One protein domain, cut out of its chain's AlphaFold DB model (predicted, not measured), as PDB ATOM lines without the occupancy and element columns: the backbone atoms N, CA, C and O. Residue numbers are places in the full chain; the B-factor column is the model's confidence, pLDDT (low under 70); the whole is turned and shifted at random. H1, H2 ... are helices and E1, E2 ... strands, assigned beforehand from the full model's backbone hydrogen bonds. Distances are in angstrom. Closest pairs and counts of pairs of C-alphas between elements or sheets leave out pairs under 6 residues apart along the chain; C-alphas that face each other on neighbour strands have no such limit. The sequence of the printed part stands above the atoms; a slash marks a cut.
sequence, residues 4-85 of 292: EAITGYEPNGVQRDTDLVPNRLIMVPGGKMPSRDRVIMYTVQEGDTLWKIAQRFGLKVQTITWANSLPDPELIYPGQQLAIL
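This is residues 4 to 85 of the 292 residues of the protein "M23 family metallopeptidase" of Thermomicrobium roseum (UniProt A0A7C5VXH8). There is little regular structure: a small head, in which the two-stranded ribbon E1 E2 has two short helices on one side, H2 packed on E2 and H1 crosswise to H2, and a looping arm, residues 4 to 39, with no named element, which makes the other end of the long axis. The printed part has 82 residues, in the order E1, H1, H2, E2, of mixed class, with 23 in named elements. It is compact, with a radius of gyration of the C-alphas of 13.2 A, and only just elongated, spanning 40 by 26 by 19 A.

E1, residues 40 to 43, and E2, residues 81 to 84, are antiparallel neighbours at 147 degrees; N 42 and O 82 are 2.8 A apart, within hydrogen-bond range. The closest C-alphas of H2, residues 61 to 67, and E2 are those of Ile 64 and Ile 84, 6.1 A apart. H1, residues 50 to 57, touches H2, about perpendicular at 87 degrees, with the C-alphas of Ala 54 and Val 61 closest at 5.3 A. In both helices every O i to N i+4 pair is within hydrogen-bond range. E1 and H2 are apart.

E1 begins at C-alpha 40 (162.842, 165.710, 173.557) and E2 ends at C-alpha 84 (158.808, 163.406, 171.653). From first to last C-alpha, E1 is 9.6 A long, H1 10.4 A, H2 10.1 A and E2 9.5 A.

The C-alphas farthest apart, of Glu 4 and Pro 71, are 39.8 A apart. The printed part has no cut; the link H2 to E2 is long. Mean pLDDT of the printed part is 72.8, with 30 residues under 70, among them 4 to 13.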
ATOM      1  N   GLU A   4     156.341 190.094 164.250       59.19
ATOM      2  CA  GLU A   4     154.880 190.254 164.212       59.19
ATOM      3  C   GLU A   4     154.153 189.034 163.627       59.19
ATOM      4  O   GLU A   4     152.977 188.820 163.901       59.19
ATOM      5  N   ALA A   5     154.834 188.204 162.829       59.00
ATOM      6  CA  ALA A   5     154.260 186.963 162.309       59.00
ATOM      7  C   ALA A   5     154.250 185.833 163.357       59.00
ATOM      8  O   ALA A   5     153.560 184.835 163.180       59.00
ATOM      9  N   ILE A   6     155.028 185.959 164.434       62.78
ATOM     10  CA  ILE A   6     155.158 184.955 165.500       62.78
ATOM     11  C   ILE A   6     154.284 185.346 166.696       62.78
ATOM     12  O   ILE A   6     153.607 184.483 167.268       62.78
ATOM     13  N   THR A   7     154.294 186.631 167.058       56.72
ATOM     14  CA  THR A   7     153.490 187.223 168.131       56.72
ATOM     15  C   THR A   7     152.100 187.559 167.593       56.72
ATOM     16  O   THR A   7     151.911 188.558 166.907       56.72
ATOM     17  N   GLY A   8     151.137 186.672 167.825       61.19
ATOM     18  CA  GLY A   8     149.809 186.704 167.200       61.19
ATOM     19  C   GLY A   8     149.464 185.425 166.433       61.19
ATOM     20  O   GLY A   8     148.312 185.231 166.049       61.19
ATOM     21  N   TYR A   9     150.423 184.508 166.257       67.62
ATOM     22  CA  TYR A   9     150.117 183.163 165.779       67.62
ATOM     23  C   TYR A   9     149.539 182.337 166.933       67.62
ATOM     24  O   TYR A   9     150.272 181.888 167.814       67.62
ATOM     25  N   GLU A  10     148.216 182.155 166.918       69.88
ATOM     26  CA  GLU A  10     147.419 181.400 167.904       69.88
ATOM     27  C   GLU A  10     148.124 180.136 168.444       69.88
ATOM     28  O   GLU A  10     148.250 180.010 169.665       69.88
ATOM     29  N   PRO A  11     148.707 179.251 167.602       64.06
ATOM     30  CA  PRO A  11     149.389 178.038 168.074       64.06
ATOM     31  C   PRO A  11     150.590 178.267 169.005       64.06
ATOM     32  O   PRO A  11     150.974 177.359 169.750       64.06
ATOM     33  N   ASN A  12     151.189 179.460 168.986       66.12
ATOM     34  CA  ASN A  12     152.270 179.821 169.897       66.12
ATOM     35  C   ASN A  12     151.765 180.262 171.264       66.12
ATOM     36  O   ASN A  12     152.505 180.110 172.236       66.12
ATOM     37  N   GLY A  13     150.554 180.825 171.353       69.06
ATOM     38  CA  GLY A  13     150.070 181.480 172.570       69.06
ATOM     39  C   GLY A  13     151.006 182.601 173.039       69.06
ATOM     40  O   GLY A  13     151.288 182.712 174.230       69.06
ATOM     41  N   VAL A  14     151.570 183.360 172.096       74.31
ATOM     42  CA  VAL A  14     152.463 184.505 172.331       74.31
ATOM     43  C   VAL A  14     151.806 185.700 171.654       74.31
ATOM     44  O   VAL A  14     151.617 185.669 170.439       74.31
ATOM     45  N   GLN A  15     151.421 186.717 172.423       77.06
ATOM     46  CA  GLN A  15     150.724 187.899 171.898       77.06
ATOM     47  C   GLN A  15     151.683 189.081 171.716       77.06
ATOM     48  O   GLN A  15     151.455 189.934 170.864       77.06
ATOM     49  N   ARG A  16     152.766 189.130 172.499       80.56
ATOM     50  CA  ARG A  16     153.783 190.186 172.465       80.56
ATOM     51  C   ARG A  16     155.184 189.595 172.574       80.56
ATOM     52  O   ARG A  16     155.363 188.524 173.150       80.56
ATOM     53  N   ASP A  17     156.186 190.340 172.112       75.56
ATOM     54  CA  ASP A  17     157.600 189.937 172.168       75.56
ATOM     55  C   ASP A  17     158.064 189.620 173.597       75.56
ATOM     56  O   ASP A  17     158.875 188.724 173.815       75.56
ATOM     57  N   THR A  18     157.506 190.314 174.592       78.50
ATOM     58  CA  THR A  18     157.791 190.093 176.016       78.50
ATOM     59  C   THR A  18     157.300 188.746 176.545       78.50
ATOM     60  O   THR A  18     157.735 188.326 177.613       78.50
ATOM     61  N   ASP A  19     156.396 188.072 175.831       72.50
ATOM     62  CA  ASP A  19     155.874 186.758 176.217       72.50
ATOM     63  C   ASP A  19     156.793 185.613 175.714       72.50
ATOM     64  O   ASP A  19     156.548 184.428 175.981       72.50
ATOM     65  N   LEU A  20     157.861 185.954 174.977       71.12
ATOM     66  CA  LEU A  20     158.898 185.023 174.548       71.12
ATOM     67  C   LEU A  20     159.831 184.698 175.716       71.12
ATOM     68  O   LEU A  20     160.431 185.571 176.338       71.12
ATOM     69  N   VAL A  21     159.994 183.406 175.978       71.38
ATOM     70  CA  VAL A  21     160.910 182.878 176.994       71.38
ATOM     71  C   VAL A  21     162.066 182.136 176.318       71.38
ATOM     72  O   VAL A  21     161.832 181.428 175.333       71.38
ATOM     73  N   PRO A  22     163.311 182.267 176.823       54.72
ATOM     74  CA  PRO A  22     164.460 181.554 176.274       54.72
ATOM     75  C   PRO A  22     164.205 180.044 176.148       54.72
ATOM     76  O   PRO A  22     163.632 179.430 177.045       54.72
ATOM     77  N   ASN A  23     164.648 179.444 175.038       46.91
ATOM     78  CA  ASN A  23     164.527 178.011 174.715       46.91
ATOM     79  C   ASN A  23     163.095 177.458 174.546       46.91
ATOM     80  O   ASN A  23     162.929 176.252 174.357       46.91
ATOM     81  N   ARG A  24     162.056 178.302 174.550       62.41
ATOM     82  CA  ARG A  24     160.704 177.887 174.146       62.41
ATOM     83  C   ARG A  24     160.641 177.732 172.630       62.41
ATOM     84  O   ARG A  24     160.937 178.661 171.885       62.41
ATOM     85  N   LEU A  25     160.212 176.555 172.184       58.81
ATOM     86  CA  LEU A  25     159.879 176.316 170.783       58.81
ATOM     87  C   LEU A  25     158.665 177.164 170.394       58.81
ATOM     88  O   LEU A  25     157.603 177.068 171.009       58.81
ATOM     89  N   ILE A  26     158.847 177.981 169.363       69.88
ATOM     90  CA  ILE A  26     157.820 178.818 168.745       69.88
ATOM     91  C   ILE A  26     157.608 178.331 167.314       69.88
ATOM     92  O   ILE A  26     158.561 178.089 166.573       69.88
ATOM     93  N   MET A  27     156.353 178.151 166.925       62.56
ATOM     94  CA  MET A  27     155.982 177.871 165.549       62.56
ATOM     95  C   MET A  27     156.106 179.143 164.724       62.56
ATOM     96  O   MET A  27     155.656 180.222 165.103       62.56
ATOM     97  N   VAL A  28     156.704 179.000 163.558       70.50
ATOM     98  CA  VAL A  28     156.873 180.086 162.610       70.50
ATOM     99  C   VAL A  28     155.898 179.837 161.460       70.50
ATOM    100  O   VAL A  28     156.040 178.806 160.800       70.50
ATOM    101  N   PRO A  29     154.913 180.718 161.195       60.66
ATOM    102  CA  PRO A  29     153.989 180.528 160.077       60.66
ATOM    103  C   PRO A  29     154.733 180.377 158.750       60.66
ATOM    104  O   PRO A  29     155.591 181.190 158.411       60.66
ATOM    105  N   GLY A  30     154.446 179.296 158.019       63.62
ATOM    106  CA  GLY A  30     155.152 178.946 156.778       63.62
ATOM    107  C   GLY A  30     156.595 178.449 156.962       63.62
ATOM    108  O   GLY A  30     157.249 178.098 155.981       63.62
ATOM    109  N   GLY A  31     157.103 178.388 158.194       59.22
ATOM    110  CA  GLY A  31     158.388 177.782 158.515       59.22
ATOM    111  C   GLY A  31     158.296 176.259 158.493       59.22
ATOM    112  O   GLY A  31     157.358 175.672 159.027       59.22
ATOM    113  N   LYS A  32     159.295 175.597 157.904       54.03
ATOM    114  CA  LYS A  32     159.494 174.165 158.141       54.03
ATOM    115  C   LYS A  32     160.102 174.003 159.527       54.03
ATOM    116  O   LYS A  32     161.072 174.693 159.841       54.03
ATOM    117  N   MET A  33     159.552 173.105 160.342       57.00
ATOM    118  CA  MET A  33     160.216 172.757 161.594       57.00
ATOM    119  C   MET A  33     161.629 172.256 161.290       57.00
ATOM    120  O   MET A  33     161.798 171.458 160.361       57.00
ATOM    121  N   PRO A  34     162.644 172.711 162.042       60.28
ATOM    122  CA  PRO A  34     163.966 172.120 161.941       60.28
ATOM    123  C   PRO A  34     163.856 170.623 162.248       60.28
ATOM    124  O   PRO A  34     163.132 170.222 163.162       60.28
ATOM    125  N   SER A  35     164.565 169.797 161.475       64.12
ATOM    126  CA  SER A  35     164.665 168.368 161.764       64.12
ATOM    127  C   SER A  35     165.250 168.201 163.159       64.12
ATOM    128  O   SER A  35     166.336 168.709 163.449       64.12
ATOM    129  N   ARG A  36     164.518 167.519 164.031       76.94
ATOM    130  CA  ARG A  36     164.963 167.264 165.396       76.94
ATOM    131  C   ARG A  36     165.929 166.091 165.355       76.94
ATOM    132  O   ARG A  36     165.659 165.082 164.718       76.94
ATOM    133  N   ASP A  37     167.059 166.243 166.025       71.62
ATOM    134  CA  ASP A  37     168.140 165.257 166.033       71.62
ATOM    135  C   ASP A  37     168.032 164.304 167.242       71.62
ATOM    136  O   ASP A  37     168.618 163.231 167.266       71.62
ATOM    137  N   ARG A  38     167.228 164.644 168.251       75.56
ATOM    138  CA  ARG A  38     167.121 163.878 169.498       75.56
ATOM    139  C   ARG A  38     165.691 163.763 169.999       75.56
ATOM    140  O   ARG A  38     164.821 164.553 169.628       75.56
ATOM    141  N   VAL A  39     165.470 162.784 170.874       79.31
ATOM    142  CA  VAL A  39     164.240 162.695 171.664       79.31
ATOM    143  C   VAL A  39     164.200 163.880 172.624       79.31
ATOM    144  O   VAL A  39     165.175 164.149 173.327       79.31
ATOM    145  N   ILE A  40     163.079 164.595 172.638       82.06
ATOM    146  CA  ILE A  40     162.842 165.710 173.557       82.06
ATOM    147  C   ILE A  40     161.921 165.216 174.668       82.06
ATOM    148  O   ILE A  40     160.889 164.618 174.381       82.06
ATOM    149  N   MET A  41     162.268 165.495 175.924       77.31
ATOM    150  CA  MET A  41     161.342 165.312 177.040       77.31
ATOM    151  C   MET A  41     160.486 166.567 177.177       77.31
ATOM    152  O   MET A  41     160.976 167.633 177.548       77.31
ATOM    153  N   TYR A  42     159.209 166.448 176.834       82.62
ATOM    154  CA  TYR A  42     158.228 167.513 176.954       82.62
ATOM    155  C   TYR A  42     157.430 167.341 178.244       82.62
ATOM    156  O   TYR A  42     156.877 166.277 178.491       82.62
ATOM    157  N   THR A  43     157.350 168.391 179.059       84.12
ATOM    158  CA  THR A  43     156.451 168.406 180.219       84.12
ATOM    159  C   THR A  43     155.102 168.950 179.776       84.12
ATOM    160  O   THR A  43     155.028 170.100 179.341       84.12
ATOM    161  N   VAL A  44     154.057 168.134 179.886       83.25
ATOM    162  CA  VAL A  44     152.674 168.500 179.568       83.25
ATOM    163  C   VAL A  44     152.273 169.720 180.392       83.25
ATOM    164  O   VAL A  44     152.497 169.770 181.600       83.25
ATOM    165  N   GLN A  45     151.710 170.720 179.728       83.38
ATOM    166  CA  GLN A  45     151.242 171.962 180.331       83.38
ATOM    167  C   GLN A  45     149.721 171.939 180.497       83.38
ATOM    168  O   GLN A  45     149.011 171.146 179.875       83.38
ATOM    169  N   GLU A  46     149.200 172.833 181.332       75.88
ATOM    170  CA  GLU A  46     147.757 173.024 181.448       75.88
ATOM    171  C   GLU A  46     147.141 173.402 180.091       75.88
ATOM    172  O   GLU A  46     147.640 174.267 179.371       75.88
ATOM    173  N   GLY A  47     146.057 172.718 179.716       67.25
ATOM    174  CA  GLY A  47     145.355 172.955 178.451       67.25
ATOM    175  C   GLY A  47     145.964 172.279 177.214       67.25
ATOM    176  O   GLY A  47     145.375 172.397 176.124       67.25
ATOM    177  N   ASP A  48     147.074 171.550 177.370       74.69
ATOM    178  CA  ASP A  48     147.622 170.692 176.323       74.69
ATOM    179  C   ASP A  48     146.675 169.537 175.973       74.69
ATOM    180  O   ASP A  48     145.857 169.078 176.770       74.69
ATOM    181  N   THR A  49     146.804 169.069 174.735       75.44
ATOM    182  CA  THR A  49     146.278 167.786 174.258       75.44
ATOM    183  C   THR A  49     147.376 167.111 173.453       75.44
ATOM    184  O   THR A  49     148.229 167.808 172.890       75.44
ATOM    185  N   LEU A  50     147.347 165.781 173.318       77.31
ATOM    186  CA  LEU A  50     148.304 165.109 172.436       77.31
ATOM    187  C   LEU A  50     148.238 165.652 171.009       77.31
ATOM    188  O   LEU A  50     149.279 165.772 170.380       77.31
ATOM    189  N   TRP A  51     147.064 166.063 170.523       76.69
ATOM    190  CA  TRP A  51     146.928 166.720 169.221       76.69
ATOM    191  C   TRP A  51     147.704 168.040 169.131       76.69
ATOM    192  O   TRP A  51     148.480 168.224 168.197       76.69
ATOM    193  N   LYS A  52     147.561 168.940 170.116       74.00
ATOM    194  CA  LYS A  52     148.297 170.220 170.135       74.00
ATOM    195  C   LYS A  52     149.801 169.997 170.238       74.00
ATOM    196  O   LYS A  52     150.575 170.697 169.588       74.00
ATOM    197  N   ILE A  53     150.214 169.019 171.041       79.62
ATOM    198  CA  ILE A  53     151.619 168.637 171.190       79.62
ATOM    199  C   ILE A  53     152.133 168.061 169.861       79.62
ATOM    200  O   ILE A  53     153.136 168.534 169.340       79.62
ATOM    201  N   ALA A  54     151.418 167.114 169.256       79.06
ATOM    202  CA  ALA A  54     151.751 166.515 167.966       79.06
ATOM    203  C   ALA A  54     151.895 167.577 166.869       79.06
ATOM    204  O   ALA A  54     152.939 167.661 166.224       79.06
ATOM    205  N   GLN A  55     150.918 168.478 166.747       76.06
ATOM    206  CA  GLN A  55     150.970 169.611 165.825       76.06
ATOM    207  C   GLN A  55     152.175 170.522 166.103       76.06
ATOM    208  O   GLN A  55     152.861 170.933 165.167       76.06
ATOM    209  N   ARG A  56     152.478 170.799 167.380       77.25
ATOM    210  CA  ARG A  56     153.632 171.612 167.800       77.25
ATOM    211  C   ARG A  56     154.977 170.993 167.465       77.25
ATOM    212  O   ARG A  56     155.928 171.742 167.264       77.25
ATOM    213  N   PHE A  57     155.067 169.672 167.403       79.69
ATOM    214  CA  PHE A  57     156.310 168.965 167.098       79.69
ATOM    215  C   PHE A  57     156.361 168.386 165.680       79.69
ATOM    216  O   PHE A  57     157.365 167.762 165.318       79.69
ATOM    217  N   GLY A  58     155.314 168.625 164.882       79.00
ATOM    218  CA  GLY A  58     155.200 168.134 163.513       79.00
ATOM    219  C   GLY A  58     155.160 166.610 163.464       79.00
ATOM    220  O   GLY A  58     155.817 166.018 162.616       79.00
ATOM    221  N   LEU A  59     154.463 165.999 164.422       85.56
ATOM    222  CA  LEU A  59     154.300 164.555 164.559       85.56
ATOM    223  C   LEU A  59     152.831 164.159 164.413       85.56
ATOM    224  O   LEU A  59     151.925 164.972 164.613       85.56
ATOM    225  N   LYS A  60     152.593 162.878 164.149       85.81
ATOM    226  CA  LYS A  60     151.308 162.217 164.368       85.81
ATOM    227  C   LYS A  60     151.069 162.040 165.869       85.81
ATOM    228  O   LYS A  60     151.994 161.754 166.632       85.81
ATOM    229  N   VAL A  61     149.806 162.131 166.291       80.94
ATOM    230  CA  VAL A  61     149.392 161.821 167.675       80.94
ATOM    231  C   VAL A  61     149.871 160.425 168.073       80.94
ATOM    232  O   VAL A  61     150.455 160.247 169.139       80.94
ATOM    233  N   GLN A  62     149.723 159.465 167.161       80.94
ATOM    234  CA  GLN A  62     150.100 158.069 167.342       80.94
ATOM    235  C   GLN A  62     151.590 157.893 167.640       80.94
ATOM    236  O   GLN A  62     151.940 157.110 168.516       80.94
ATOM    237  N   THR A  63     152.467 158.656 166.983       88.75
ATOM    238  CA  THR A  63     153.907 158.615 167.264       88.75
ATOM    239  C   THR A  63     154.196 158.979 168.718       88.75
ATOM    240  O   THR A  63     155.015 158.321 169.357       88.75
ATOM    241  N   ILE A  64     153.497 159.972 169.275       86.94
ATOM    242  CA  ILE A  64     153.653 160.340 170.688       86.94
ATOM    243  C   ILE A  64     153.049 159.264 171.595       86.94
ATOM    244  O   ILE A  64     153.675 158.895 172.589       86.94
ATOM    245  N   THR A  65     151.883 158.719 171.246       84.00
ATOM    246  CA  THR A  65     151.239 157.628 171.993       84.00
ATOM    247  C   THR A  65     152.153 156.409 172.107       84.00
ATOM    248  O   THR A  65     152.435 155.960 173.218       84.00
ATOM    249  N   TRP A  66     152.671 155.903 170.982       84.12
ATOM    250  CA  TRP A  66     153.544 154.727 170.947       84.12
ATOM    251  C   TRP A  66     154.858 154.971 171.684       84.12
ATOM    252  O   TRP A  66     155.270 154.141 172.492       84.12
ATOM    253  N   ALA A  67     155.484 156.134 171.475       81.06
ATOM    254  CA  ALA A  67     156.741 156.493 172.130       81.06
ATOM    255  C   ALA A  67     156.651 156.516 173.661       81.06
ATOM    256  O   ALA A  67     157.655 156.308 174.339       81.06
ATOM    257  N   ASN A  68     155.457 156.771 174.198       81.94
ATOM    258  CA  ASN A  68     155.211 156.916 175.630       81.94
ATOM    259  C   ASN A  68     154.390 155.775 176.226       81.94
ATOM    260  O   ASN A  68     154.068 155.827 177.410       81.94
ATOM    261  N   SER A  69     154.051 154.758 175.423       80.56
ATOM    262  CA  SER A  69     153.182 153.648 175.837       80.56
ATOM    263  C   SER A  69     151.907 154.143 176.534       80.56
ATOM    264  O   SER A  69     151.496 153.591 177.553       80.56
ATOM    265  N   LEU A  70     151.318 155.230 176.017       71.56
ATOM    266  CA  LEU A  70     150.131 155.823 176.625       71.56
ATOM    267  C   LEU A  70     148.946 154.873 176.416       71.56
ATOM    268  O   LEU A  70     148.650 154.546 175.265       71.56
ATOM    269  N   PRO A  71     148.276 154.430 177.496       52.78
ATOM    270  CA  PRO A  71     147.141 153.518 177.392       52.78
ATOM    271  C   PRO A  71     145.920 154.193 176.758       52.78
ATOM    272  O   PRO A  71     145.113 153.520 176.130       52.78
ATOM    273  N   ASP A  72     145.818 155.517 176.896       57.69
ATOM    274  CA  ASP A  72     144.779 156.348 176.306       57.69
ATOM    275  C   ASP A  72     145.411 157.661 175.789       57.69
ATOM    276  O   ASP A  72     146.035 158.386 176.574       57.69
ATOM    277  N   PRO A  73     145.300 157.976 174.485       60.75
ATOM    278  CA  PRO A  73     145.778 159.233 173.911       60.75
ATOM    279  C   PRO A  73     145.119 160.501 174.492       60.75
ATOM    280  O   PRO A  73     145.668 161.598 174.355       60.75
ATOM    281  N   GLU A  74     143.947 160.385 175.113       61.53
ATOM    282  CA  GLU A  74     143.211 161.513 175.688       61.53
ATOM    283  C   GLU A  74     143.589 161.787 177.151       61.53
ATOM    284  O   GLU A  74     143.414 162.908 177.638       61.53
ATOM    285  N   LEU A  75     144.196 160.814 177.839       67.00
ATOM    286  CA  LEU A  75     144.574 160.910 179.251       67.00
ATOM    287  C   LEU A  75     146.028 161.365 179.425       67.00
ATOM    288  O   LEU A  75     146.896 160.595 179.846       67.00
ATOM    289  N   ILE A  76     146.283 162.644 179.139       78.44
ATOM    290  CA  ILE A  76     147.519 163.320 179.559       78.44
ATOM    291  C   ILE A  76     147.244 164.363 180.643       78.44
ATOM    292  O   ILE A  76     146.231 165.060 180.608       78.44
ATOM    293  N   TYR A  77     148.175 164.503 181.585       79.56
ATOM    294  CA  TYR A  77     148.012 165.388 182.742       79.56
ATOM    295  C   TYR A  77     149.117 166.444 182.801       79.56
ATOM    296  O   TYR A  77     150.271 166.123 182.508       79.56
ATOM    297  N   PRO A  78     148.820 167.686 183.222       77.81
ATOM    298  CA  PRO A  78     149.852 168.690 183.460       77.81
ATOM    299  C   PRO A  78     150.959 168.159 184.382       77.81
ATOM    300  O   PRO A  78     150.687 167.519 185.396       77.81
ATOM    301  N   GLY A  79     152.216 168.400 184.014       69.31
ATOM    302  CA  GLY A  79     153.401 167.878 184.702       69.31
ATOM    303  C   GLY A  79     153.874 166.498 184.222       69.31
ATOM    304  O   GLY A  79     155.001 166.111 184.528       69.31
ATOM    305  N   GLN A  80     153.074 165.765 183.440       85.50
ATOM    306  CA  GLN A  80     153.497 164.496 182.843       85.50
ATOM    307  C   GLN A  80     154.637 164.719 181.848       85.50
ATOM    308  O   GLN A  80     154.587 165.629 181.025       85.50
ATOM    309  N   GLN A  81     155.665 163.872 181.893       79.31
ATOM    310  CA  GLN A  81     156.751 163.914 180.918       79.31
ATOM    311  C   GLN A  81     156.450 162.982 179.742       79.31
ATOM    312  O   GLN A  81     156.186 161.799 179.943       79.31
ATOM    313  N   LEU A  82     156.522 163.518 178.527       83.31
ATOM    314  CA  LEU A  82     156.352 162.794 177.274       83.31
ATOM    315  C   LEU A  82     157.640 162.851 176.450       83.31
ATOM    316  O   LEU A  82     158.173 163.924 176.174       83.31
ATOM    317  N   ALA A  83     158.115 161.693 176.016       80.81
ATOM    318  CA  ALA A  83     159.122 161.545 174.987       80.81
ATOM    319  C   ALA A  83     158.538 161.942 173.623       80.81
ATOM    320  O   ALA A  83     157.564 161.365 173.141       80.81
ATOM    321  N   ILE A  84     159.163 162.919 172.981       86.06
ATOM    322  CA  ILE A  84     158.808 163.406 171.653       86.06
ATOM    323  C   ILE A  84     159.892 162.947 170.674       86.06
ATOM    324  O   ILE A  84     161.036 163.410 170.741       86.06
ATOM    325  N   LEU A  85     159.544 162.020 169.777       86.19
ATOM    326  CA  LEU A  85     160.498 161.388 168.857       86.19
ATOM    327  C   LEU A  85     160.933 162.322 167.724       86.19
ATOM    328  O   LEU A  85     160.088 163.061 167.228       86.19
TER     329      LEU A  85